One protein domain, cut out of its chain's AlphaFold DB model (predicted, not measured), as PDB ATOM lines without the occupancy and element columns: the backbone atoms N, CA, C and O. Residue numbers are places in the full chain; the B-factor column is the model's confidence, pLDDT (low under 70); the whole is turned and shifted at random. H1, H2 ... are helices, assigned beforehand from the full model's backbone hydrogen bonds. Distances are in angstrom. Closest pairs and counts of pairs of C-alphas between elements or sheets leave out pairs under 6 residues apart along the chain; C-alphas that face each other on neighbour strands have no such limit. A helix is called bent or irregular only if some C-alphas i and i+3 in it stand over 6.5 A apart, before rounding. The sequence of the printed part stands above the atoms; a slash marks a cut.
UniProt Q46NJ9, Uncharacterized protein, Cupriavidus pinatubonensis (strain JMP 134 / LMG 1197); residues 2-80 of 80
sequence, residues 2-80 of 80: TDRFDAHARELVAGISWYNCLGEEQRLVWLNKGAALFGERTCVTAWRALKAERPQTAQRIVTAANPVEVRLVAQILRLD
ATOM      1  N   THR A   2     213.729 206.019 171.890       59.97
ATOM      2  CA  THR A   2     214.200 206.692 173.120       59.97
ATOM      3  C   THR A   2     215.551 206.185 173.647       59.97
ATOM      4  O   THR A   2     216.330 206.971 174.174       59.97
ATOM      5  N   ASP A   3     215.854 204.904 173.422       78.81
ATOM      6  CA  ASP A   3     216.977 204.187 174.042       78.81
ATOM      7  C   ASP A   3     218.368 204.580 173.493       78.81
ATOM      8  O   ASP A   3     219.333 204.695 174.243       78.81
ATOM      9  N   ARG A   4     218.487 204.887 172.189       87.88
ATOM     10  CA  ARG A   4     219.786 205.244 171.578       87.88
ATOM     11  C   ARG A   4     220.338 206.567 172.115       87.88
ATOM     12  O   ARG A   4     221.534 206.660 172.384       87.88
ATOM     13  N   PHE A   5     219.484 207.582 172.253       91.62
ATOM     14  CA  PHE A   5     219.888 208.890 172.776       91.62
ATOM     15  C   PHE A   5     220.223 208.820 174.262       91.62
ATOM     16  O   PHE A   5     221.224 209.394 174.675       91.62
ATOM     17  N   ASP A   6     219.455 208.060 175.043       92.50
ATOM     18  CA  ASP A   6     219.739 207.852 176.464       92.50
ATOM     19  C   ASP A   6     221.064 207.100 176.665       92.50
ATOM     20  O   ASP A   6     221.865 207.482 177.516       92.50
ATOM     21  N   ALA A   7     221.344 206.076 175.852       93.50
ATOM     22  CA  ALA A   7     222.623 205.371 175.878       93.50
ATOM     23  C   ALA A   7     223.798 206.291 175.506       93.50
ATOM     24  O   ALA A   7     224.829 206.276 176.181       93.50
ATOM     25  N   HIS A   8     223.642 207.126 174.472       94.81
ATOM     26  CA  HIS A   8     224.685 208.070 174.068       94.81
ATOM     27  C   HIS A   8     224.920 209.161 175.121       94.81
ATOM     28  O   HIS A   8     226.063 209.433 175.484       94.81
ATOM     29  N   ALA A   9     223.846 209.726 175.671       96.19
ATOM     30  CA  ALA A   9     223.910 210.691 176.759       96.19
ATOM     31  C   ALA A   9     224.591 210.102 177.997       96.19
ATOM     32  O   ALA A   9     225.434 210.756 178.606       96.19
ATOM     33  N   ARG A  10     224.284 208.847 178.340       97.06
ATOM     34  CA  ARG A  10     224.917 208.142 179.458       97.06
ATOM     35  C   ARG A  10     226.419 207.986 179.265       97.06
ATOM     36  O   ARG A  10     227.171 208.245 180.197       97.06
ATOM     37  N   GLU A  11     226.853 207.616 178.067       97.12
ATOM     38  CA  GLU A  11     228.275 207.531 177.724       97.12
ATOM     39  C   GLU A  11     228.982 208.891 177.787       97.12
ATOM     40  O   GLU A  11     230.090 208.972 178.318       97.12
ATOM     41  N   LEU A  12     228.349 209.962 177.298       96.31
ATOM     42  CA  LEU A  12     228.911 211.314 177.354       96.31
ATOM     43  C   LEU A  12     229.058 211.813 178.792       96.31
ATOM     44  O   LEU A  12     230.147 212.231 179.184       96.31
ATOM     45  N   VAL A  13     227.988 211.721 179.587       97.50
ATOM     46  CA  VAL A  13     227.997 212.112 181.003       97.50
ATOM     47  C   VAL A  13     229.059 211.318 181.761       97.50
ATOM     48  O   VAL A  13     229.877 211.899 182.463       97.50
ATOM     49  N   ALA A  14     229.110 210.000 181.567       97.62
ATOM     50  CA  ALA A  14     230.103 209.141 182.199       97.62
ATOM     51  C   ALA A  14     231.542 209.549 181.857       97.62
ATOM     52  O   ALA A  14     232.360 209.727 182.760       97.62
ATOM     53  N   GLY A  15     231.847 209.714 180.566       97.50
ATOM     54  CA  GLY A  15     233.192 210.047 180.104       97.50
ATOM     55  C   GLY A  15     233.657 211.425 180.570       97.50
ATOM     56  O   GLY A  15     234.788 211.562 181.041       97.50
ATOM     57  N   ILE A  16     232.783 212.433 180.499       96.31
ATOM     58  CA  ILE A  16     233.087 213.801 180.938       96.31
ATOM     59  C   ILE A  16     233.279 213.846 182.456       96.31
ATOM     60  O   ILE A  16     234.290 214.372 182.927       96.31
ATOM     61  N   SER A  17     232.353 213.268 183.223       96.31
ATOM     62  CA  SER A  17     232.425 213.270 184.686       96.31
ATOM     63  C   SER A  17     233.652 212.513 185.185       96.31
ATOM     64  O   SER A  17     234.391 213.036 186.016       96.31
ATOM     65  N   TRP A  18     233.949 211.342 184.614       98.06
ATOM     66  CA  TRP A  18     235.184 210.618 184.917       98.06
ATOM     67  C   TRP A  18     236.425 211.473 184.657       98.06
ATOM     68  O   TRP A  18     237.262 211.609 185.547       98.06
ATOM     69  N   TYR A  19     236.532 212.082 183.472       97.94
ATOM     70  CA  TYR A  19     237.694 212.885 183.095       97.94
ATOM     71  C   TYR A  19     237.886 214.100 184.018       97.94
ATOM     72  O   TYR A  19     239.011 214.434 184.399       97.94
ATOM     73  N   ASN A  20     236.787 214.734 184.436       96.81
ATOM     74  CA  ASN A  20     236.818 215.868 185.356       96.81
ATOM     75  C   ASN A  20     237.183 215.468 186.792       96.81
ATOM     76  O   ASN A  20     237.815 216.262 187.486       96.81
ATOM     77  N   CYS A  21     236.884 214.240 187.219       96.88
ATOM     78  CA  CYS A  21     237.318 213.715 188.515       96.88
ATOM     79  C   CYS A  21     238.808 213.330 188.570       96.88
ATOM     80  O   CYS A  21     239.328 213.100 189.660       96.88
ATOM     81  N   LEU A  22     239.500 213.240 187.430       97.50
ATOM     82  CA  LEU A  22     240.932 212.945 187.402       97.50
ATOM     83  C   LEU A  22     241.767 214.141 187.878       97.50
ATOM     84  O   LEU A  22     241.497 215.287 187.505       97.50
ATOM     85  N   GLY A  23     242.840 213.849 188.616       98.19
ATOM     86  CA  GLY A  23     243.916 214.810 188.865       98.19
ATOM     87  C   GLY A  23     244.710 215.128 187.591       98.19
ATOM     88  O   GLY A  23     244.633 214.402 186.598       98.19
ATOM     89  N   GLU A  24     245.502 216.200 187.613       97.50
ATOM     90  CA  GLU A  24     246.243 216.690 186.439       97.50
ATOM     91  C   GLU A  24     247.171 215.631 185.825       97.50
ATOM     92  O   GLU A  24     247.077 215.339 184.631       97.50
ATOM     93  N   GLU A  25     247.992 214.970 186.644       97.94
ATOM     94  CA  GLU A  25     248.895 213.908 186.184       97.94
ATOM     95  C   GLU A  25     248.129 212.739 185.550       97.94
ATOM     96  O   GLU A  25     248.504 212.221 184.497       97.94
ATOM     97  N   GLN A  26     247.002 212.350 186.151       97.94
ATOM     98  CA  GLN A  26     246.155 211.278 185.630       97.94
ATOM     99  C   GLN A  26     245.534 211.665 184.285       97.94
ATOM    100  O   GLN A  26     245.487 210.832 183.376       97.94
ATOM    101  N   ARG A  27     245.091 212.921 184.122       98.25
ATOM    102  CA  ARG A  27     244.592 213.424 182.834       98.25
ATOM    103  C   ARG A  27     245.675 213.345 181.770       98.25
ATOM    104  O   ARG A  27     245.400 212.825 180.695       98.25
ATOM    105  N   LEU A  28     246.903 213.776 182.065       98.00
ATOM    106  CA  LEU A  28     248.019 213.696 181.117       98.00
ATOM    107  C   LEU A  28     248.297 212.254 180.674       98.00
ATOM    108  O   LEU A  28     248.466 212.005 179.479       98.00
ATOM    109  N   VAL A  29     248.286 211.294 181.604       98.31
ATOM    110  CA  VAL A  29     248.449 209.864 181.285       98.31
ATOM    111  C   VAL A  29     247.381 209.400 180.294       98.31
ATOM    112  O   VAL A  29     247.706 208.804 179.265       98.31
ATOM    113  N   TRP A  30     246.110 209.695 180.568       98.19
ATOM    114  CA  TRP A  30     245.011 209.252 179.711       98.19
ATOM    115  C   TRP A  30     244.930 210.009 178.386       98.19
ATOM    116  O   TRP A  30     244.617 209.394 177.371       98.19
ATOM    117  N   LEU A  31     245.274 211.297 178.352       98.25
ATOM    118  CA  LEU A  31     245.406 212.063 177.110       98.25
ATOM    119  C   LEU A  31     246.512 211.493 176.219       98.25
ATOM    120  O   LEU A  31     246.316 211.362 175.014       98.25
ATOM    121  N   ASN A  32     247.654 211.116 176.796       98.31
ATOM    122  CA  ASN A  32     248.750 210.501 176.048       98.31
ATOM    123  C   ASN A  32     248.373 209.116 175.516       98.31
ATOM    124  O   ASN A  32     248.667 208.813 174.362       98.31
ATOM    125  N   LYS A  33     247.671 208.304 176.313       98.06
ATOM    126  CA  LYS A  33     247.115 207.019 175.858       98.06
ATOM    127  C   LYS A  33     246.088 207.209 174.741       98.06
ATOM    128  O   LYS A  33     246.148 206.519 173.729       98.06
ATOM    129  N   GLY A  34     245.188 208.180 174.894       97.69
ATOM    130  CA  GLY A  34     244.217 208.563 173.872       97.69
ATOM    131  C   GLY A  34     244.888 208.975 172.565       97.69
ATOM    132  O   GLY A  34     244.510 208.488 171.504       97.69
ATOM    133  N   ALA A  35     245.939 209.792 172.641       97.81
ATOM    134  CA  ALA A  35     246.704 210.208 171.473       97.81
ATOM    135  C   ALA A  35     247.451 209.049 170.811       97.81
ATOM    136  O   ALA A  35     247.444 208.942 169.591       97.81
ATOM    137  N   ALA A  36     248.050 208.155 171.600       97.88
ATOM    138  CA  ALA A  36     248.756 206.992 171.072       97.88
ATOM    139  C   ALA A  36     247.824 206.024 170.322       97.88
ATOM    140  O   ALA A  36     248.234 205.429 169.329       97.88
ATOM    141  N   LEU A  37     246.579 205.869 170.782       96.12
ATOM    142  CA  LEU A  37     245.612 204.939 170.190       96.12
ATOM    143  C   LEU A  37     244.758 205.560 169.076       96.12
ATOM    144  O   LEU A  37     244.336 204.847 168.168       96.12
ATOM    145  N   PHE A  38     244.468 206.862 169.153       96.31
ATOM    146  CA  PHE A  38     243.461 207.518 168.307       96.31
ATOM    147  C   PHE A  38     243.938 208.822 167.649       96.31
ATOM    148  O   PHE A  38     243.155 209.458 166.954       96.31
ATOM    149  N   GLY A  39     245.192 209.233 167.857       95.31
ATOM    150  CA  GLY A  39     245.818 210.365 167.165       95.31
ATOM    151  C   GLY A  39     245.586 211.749 167.779       95.31
ATOM    152  O   GLY A  39     246.209 212.710 167.341       95.31
ATOM    153  N   GLU A  40     244.752 211.876 168.815       95.75
ATOM    154  CA  GLU A  40     244.403 213.174 169.412       95.75
ATOM    155  C   GLU A  40     244.452 213.165 170.944       95.75
ATOM    156  O   GLU A  40     244.128 212.164 171.586       95.75
ATOM    157  N   ARG A  41     244.792 214.314 171.546       96.56
ATOM    158  CA  ARG A  41     244.756 214.546 173.000       96.56
ATOM    159  C   ARG A  41     243.451 215.229 173.408       96.56
ATOM    160  O   ARG A  41     243.443 216.414 173.728       96.56
ATOM    161  N   THR A  42     242.349 214.484 173.415       96.44
ATOM    162  CA  THR A  42     241.040 214.989 173.851       96.44
ATOM    163  C   THR A  42     240.481 214.144 174.993       96.44
ATOM    164  O   THR A  42     240.872 212.994 175.195       96.44
ATOM    165  N   CYS A  43     239.530 214.692 175.756       95.62
ATOM    166  CA  CYS A  43     238.817 213.916 176.775       95.62
ATOM    167  C   CYS A  43     238.082 212.707 176.163       95.62
ATOM    168  O   CYS A  43     237.988 211.654 176.790       95.62
ATOM    169  N   VAL A  44     237.629 212.825 174.910       96.50
ATOM    170  CA  VAL A  44     236.966 211.748 174.168       96.50
ATOM    171  C   VAL A  44     237.939 210.612 173.863       96.50
ATOM    172  O   VAL A  44     237.611 209.450 174.109       96.50
ATOM    173  N   THR A  45     239.140 210.904 173.354       97.19
ATOM    174  CA  THR A  45     240.137 209.856 173.082       97.19
ATOM    175  C   THR A  45     240.698 209.256 174.368       97.19
ATOM    176  O   THR A  45     240.931 208.049 174.415       97.19
ATOM    177  N   ALA A  46     240.820 210.045 175.438       98.31
ATOM    178  CA  ALA A  46     241.141 209.554 176.777       98.31
ATOM    179  C   ALA A  46     240.080 208.566 177.305       98.31
ATOM    180  O   ALA A  46     240.424 207.482 177.777       98.31
ATOM    181  N   TRP A  47     238.789 208.892 177.167       98.06
ATOM    182  CA  TRP A  47     237.687 207.994 177.532       98.06
ATOM    183  C   TRP A  47     237.692 206.708 176.695       98.06
ATOM    184  O   TRP A  47     237.554 205.607 177.229       98.06
ATOM    185  N   ARG A  48     237.919 206.820 175.380       97.81
ATOM    186  CA  ARG A  48     238.048 205.653 174.491       97.81
ATOM    187  C   ARG A  48     239.232 204.765 174.876       97.81
ATOM    188  O   ARG A  48     239.090 203.544 174.860       97.81
ATOM    189  N   ALA A  49     240.359 205.353 175.275       98.25
ATOM    190  CA  ALA A  49     241.515 204.607 175.765       98.25
ATOM    191  C   ALA A  49     241.192 203.852 177.064       98.25
ATOM    192  O   ALA A  49     241.511 202.670 177.173       98.25
ATOM    193  N   LEU A  50     240.485 204.480 178.015       98.38
ATOM    194  CA  LEU A  50     240.007 203.785 179.216       98.38
ATOM    195  C   LEU A  50     239.101 202.605 178.859       98.38
ATOM    196  O   LEU A  50     239.264 201.530 179.429       98.38
ATOM    197  N   LYS A  51     238.157 202.780 177.928       98.06
ATOM    198  CA  LYS A  51     237.259 201.698 177.497       98.06
ATOM    199  C   LYS A  51     238.020 200.522 176.894       98.06
ATOM    200  O   LYS A  51     237.655 199.381 177.165       98.06
ATOM    201  N   ALA A  52     239.064 200.797 176.116       97.44
ATOM    202  CA  ALA A  52     239.914 199.769 175.527       97.44
ATOM    203  C   ALA A  52     240.737 199.020 176.589       97.44
ATOM    204  O   ALA A  52     240.792 197.794 176.571       97.44
ATOM    205  N   GLU A  53     241.347 199.737 177.535       97.81
ATOM    206  CA  GLU A  53     242.224 199.127 178.545       97.81
ATOM    207  C   GLU A  53     241.466 198.501 179.724       97.81
ATOM    208  O   GLU A  53     241.931 197.536 180.329       97.81
ATOM    209  N   ARG A  54     240.327 199.082 180.111       97.56
ATOM    210  CA  ARG A  54     239.592 198.754 181.342       97.56
ATOM    211  C   ARG A  54     238.076 198.729 181.102       97.56
ATOM    212  O   ARG A  54     237.341 199.491 181.746       97.56
ATOM    213  N   PRO A  55     237.569 197.831 180.240       97.50
ATOM    214  CA  PRO A  55     236.168 197.832 179.821       97.50
ATOM    215  C   PRO A  55     235.188 197.653 180.987       97.50
ATOM    216  O   PRO A  55     234.170 198.339 181.041       97.50
ATOM    217  N   GLN A  56     235.503 196.812 181.980       98.25
ATOM    218  CA  GLN A  56     234.630 196.627 183.148       98.25
ATOM    219  C   GLN A  56     234.584 197.878 184.036       98.25
ATOM    220  O   GLN A  56     233.548 198.174 184.630       98.25
ATOM    221  N   THR A  57     235.688 198.627 184.129       97.56
ATOM    222  CA  THR A  57     235.716 199.893 184.881       97.56
ATOM    223  C   THR A  57     234.871 200.938 184.168       97.56
ATOM    224  O   THR A  57     234.020 201.561 184.795       97.56
ATOM    225  N   ALA A  58     235.042 201.074 182.852       98.12
ATOM    226  CA  ALA A  58     234.230 201.984 182.059       98.12
ATOM    227  C   ALA A  58     232.736 201.640 182.149       98.12
ATOM    228  O   ALA A  58     231.924 202.529 182.390       98.12
ATOM    229  N   GLN A  59     232.372 200.355 182.074       98.06
ATOM    230  CA  GLN A  59     230.980 199.926 182.223       98.06
ATOM    231  C   GLN A  59     230.394 200.314 183.588       98.06
ATOM    232  O   GLN A  59     229.242 200.744 183.666       98.06
ATOM    233  N   ARG A  60     231.173 200.199 184.671       98.12
ATOM    234  CA  ARG A  60     230.736 200.636 186.008       98.12
ATOM    235  C   ARG A  60     230.504 202.143 186.062       98.12
ATOM    236  O   ARG A  60     229.489 202.561 186.602       98.12
ATOM    237  N   ILE A  61     231.390 202.938 185.462       98.06
ATOM    238  CA  ILE A  61     231.245 204.401 185.394       98.06
ATOM    239  C   ILE A  61     229.986 204.776 184.597       98.06
ATOM    240  O   ILE A  61     229.190 205.580 185.067       98.06
ATOM    241  N   VAL A  62     229.756 204.147 183.438       98.06
ATOM    242  CA  VAL A  62     228.543 204.348 182.623       98.06
ATOM    243  C   VAL A  62     227.284 204.006 183.414       98.06
ATOM    244  O   VAL A  62     226.318 204.764 183.404       98.06
ATOM    245  N   THR A  63     227.300 202.888 184.136       96.62
ATOM    246  CA  THR A  63     226.168 202.450 184.970       96.62
ATOM    247  C   THR A  63     225.899 203.416 186.128       96.62
ATOM    248  O   THR A  63     224.748 203.608 186.506       96.62
ATOM    249  N   ALA A  64     226.946 204.045 186.666       96.81
ATOM    250  CA  ALA A  64     226.869 204.997 187.770       96.81
ATOM    251  C   ALA A  64     226.621 206.455 187.331       96.81
ATOM    252  O   ALA A  64     226.577 207.341 188.183       96.81
ATOM    253  N   ALA A  65     226.478 206.724 186.030       96.81
ATOM    254  CA  ALA A  65     226.261 208.075 185.522       96.81
ATOM    255  C   ALA A  65     224.990 208.707 186.114       96.81
ATOM    256  O   ALA A  65     223.952 208.050 186.244       96.81
ATOM    257  N   ASN A  66     225.062 210.001 186.441       95.69
ATOM    258  CA  ASN A  66     223.972 210.716 187.094       95.69
ATOM    259  C   ASN A  66     222.716 210.743 186.198       95.69
ATOM    260  O   ASN A  66     222.738 211.358 185.129       95.69
ATOM    261  N   PRO A  67     221.588 210.142 186.619       94.31
ATOM    262  CA  PRO A  67     220.402 210.027 185.778       94.31
ATOM    263  C   PRO A  67     219.770 211.380 185.423       94.31
ATOM    264  O   PRO A  67     219.106 211.484 184.395       94.31
ATOM    265  N   VAL A  68     219.957 212.420 186.246       96.81
ATOM    266  CA  VAL A  68     219.444 213.769 185.957       96.81
ATOM    267  C   VAL A  68     220.211 214.391 184.792       96.81
ATOM    268  O   VAL A  68     219.593 214.858 183.838       96.81
ATOM    269  N   GLU A  69     221.542 214.334 184.838       96.06
ATOM    270  CA  GLU A  69     222.416 214.842 183.774       96.06
ATOM    271  C   GLU A  69     222.205 214.068 182.473       96.06
ATOM    272  O   GLU A  69     222.106 214.666 181.405       96.06
ATOM    273  N   VAL A  70     222.041 212.742 182.557       96.56
ATOM    274  CA  VAL A  70     221.749 211.901 181.388       96.56
ATOM    275  C   VAL A  70     220.450 212.321 180.711       96.56
ATOM    276  O   VAL A  70     220.424 212.445 179.490       96.56
ATOM    277  N   ARG A  71     219.379 212.584 181.475       95.44
ATOM    278  CA  ARG A  71     218.113 213.060 180.894       95.44
ATOM    279  C   ARG A  71     218.273 214.412 180.205       95.44
ATOM    280  O   ARG A  71     217.738 214.579 179.113       95.44
ATOM    281  N   LEU A  72     219.005 215.341 180.818       95.56
ATOM    282  CA  LEU A  72     219.260 216.662 180.243       95.56
ATOM    283  C   LEU A  72     220.043 216.554 178.928       95.56
ATOM    284  O   LEU A  72     219.611 217.077 177.905       95.56
ATOM    285  N   VAL A  73     221.155 215.818 178.926       95.31
ATOM    286  CA  VAL A  73     221.977 215.617 177.723       95.31
ATOM    287  C   VAL A  73     221.189 214.882 176.638       95.31
ATOM    288  O   VAL A  73     221.239 215.273 175.478       95.31
ATOM    289  N   ALA A  74     220.396 213.867 176.992       94.88
ATOM    290  CA  ALA A  74     219.554 213.160 176.030       94.88
ATOM    291  C   ALA A  74     218.476 214.059 175.408       94.88
ATOM    292  O   ALA A  74     218.068 213.814 174.278       94.88
ATOM    293  N   GLN A  75     217.979 215.070 176.128       94.00
ATOM    294  CA  GLN A  75     217.075 216.072 175.557       94.00
ATOM    295  C   GLN A  75     217.807 216.985 174.577       94.00
ATOM    296  O   GLN A  75     217.306 217.167 173.475       94.00
ATOM    297  N   ILE A  76     218.992 217.486 174.936       93.38
ATOM    298  CA  ILE A  76     219.816 218.327 174.050       93.38
ATOM    299  C   ILE A  76     220.120 217.585 172.741       93.38
ATOM    300  O   ILE A  76     219.814 218.087 171.669       93.38
ATOM    301  N   LEU A  77     220.588 216.337 172.828       90.69
ATOM    302  CA  LEU A  77     220.909 215.508 171.659       90.69
ATOM    303  C   LEU A  77     219.713 215.177 170.751       90.69
ATOM    304  O   LEU A  77     219.917 214.670 169.656       90.69
ATOM    305  N   ARG A  78     218.473 215.342 171.227       89.69
ATOM    306  CA  ARG A  78     217.261 215.158 170.409       89.69
ATOM    307  C   ARG A  78     216.860 216.434 169.670       89.69
ATOM    308  O   ARG A  78     215.994 216.357 168.804       89.69
ATOM    309  N   LEU A  79     217.381 217.580 170.104       87.88
ATOM    310  CA  LEU A  79     217.122 218.888 169.505       87.88
ATOM    311  C   LEU A  79     218.143 219.223 168.411       87.88
ATOM    312  O   LEU A  79     217.797 219.982 167.508       87.88
ATOM    313  N   ASP A  80     219.352 218.661 168.510       73.06
ATOM    314  CA  ASP A  80     220.372 218.639 167.450       73.06
ATOM    315  C   ASP A  80     219.995 217.668 166.313       73.06
ATOM    316  O   ASP A  80     220.235 218.022 165.134       73.06
TER     317      ASP A  80
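AT A GLANCE: This is residues 2 to 80 of the 80 residues of an uncharacterized protein of Cupriavidus pinatubonensis (strain JMP 134 / LMG 1197) (UniProt Q46NJ9). One long helix, H1, runs most of the length of the domain, with a helix crossing its first half and a crossed pair of helices at its far end. H5 packs on residues 5 to 13 of H1, H3 packs on residues 15 to 19 and has H2 across it, and H4 crosses residues 10 to 18 of H1 as the chain comes back from H3 toward H5. The printed part has 79 residues with five named helices, H1 to H5 in order along the chain, and no named strand, and its class is all helix. It is compact, with a radius of gyration of the C-alphas of 12.9 A and spans of 34 by 24 by 21 A.

HOW THE PARTS SIT: H1, residues 2 to 21, and H2, residues 24 to 38, are close but not clearly touching, at a steep tilt of 49 degrees, opposite ways; their closest C-alphas, those of Tyr 19 and Arg 27, are 6.9 A apart. H3, residues 43 to 53, touches H2 about perpendicular, at 76 degrees, and the closest C-alphas, of Gly 34 and Ala 46, are 4.3 A apart. H3 also touches H1, with residues 15 to 19 of H1 alone, about perpendicular at 84 degrees; the closest C-alphas are those of Gly 15 and Trp 47, 5.6 A apart. H4, residues 55 to 63, and H3 touch only at the corner by their link, and only just, with 3 pairs of C-alphas within 8 A; the closest are those of Lys 51 and Ala 58, 5.5 A apart. H4 touches H1, with residues 10 to 18 of H1 alone, only just about perpendicular at 72 degrees; the closest C-alphas, of Ala 14 and Val 62, are 5.1 A apart. H5, residues 67 to 79, touches H1, with residues 5 to 13 of H1 alone, at a steep tilt of 59 degrees, opposite ways; the closest C-alphas, of Ala 9 and Ala 74, are 5.1 A apart. H5 is apart from H2, H3 and H4, and H2 is apart from H4. In H1, H2, H3, H4 and H5 every backbone O i to N i+4 pair is within hydrogen-bond range.

IN THESE COORDINATES: H1 begins at C-alpha 2, (214.200, 206.692, 173.120), and is 28.6 A from first to last C-alpha. It is neither bent nor irregular, but only just: C-alphas 2 and 5 are 6.1 A apart. H2 is 20.5 A long, beginning at C-alpha 24, (246.243, 216.690, 186.439). H3 measures 15.3 A, H4 12.2 A and H5 18.8 A, the last ending at C-alpha 79, (217.122, 218.888, 169.505).

THE WHOLE: The two C-alphas farthest apart, those of Thr 2 and Glu 25, are 37.8 A apart, and those of Thr 2 and Asp 80 are 14.6 A apart. The printed part has no cut, and the four links between the helices are tight. The mean pLDDT of the printed part is 95.5, and residue 2 is the one printed residue under 70.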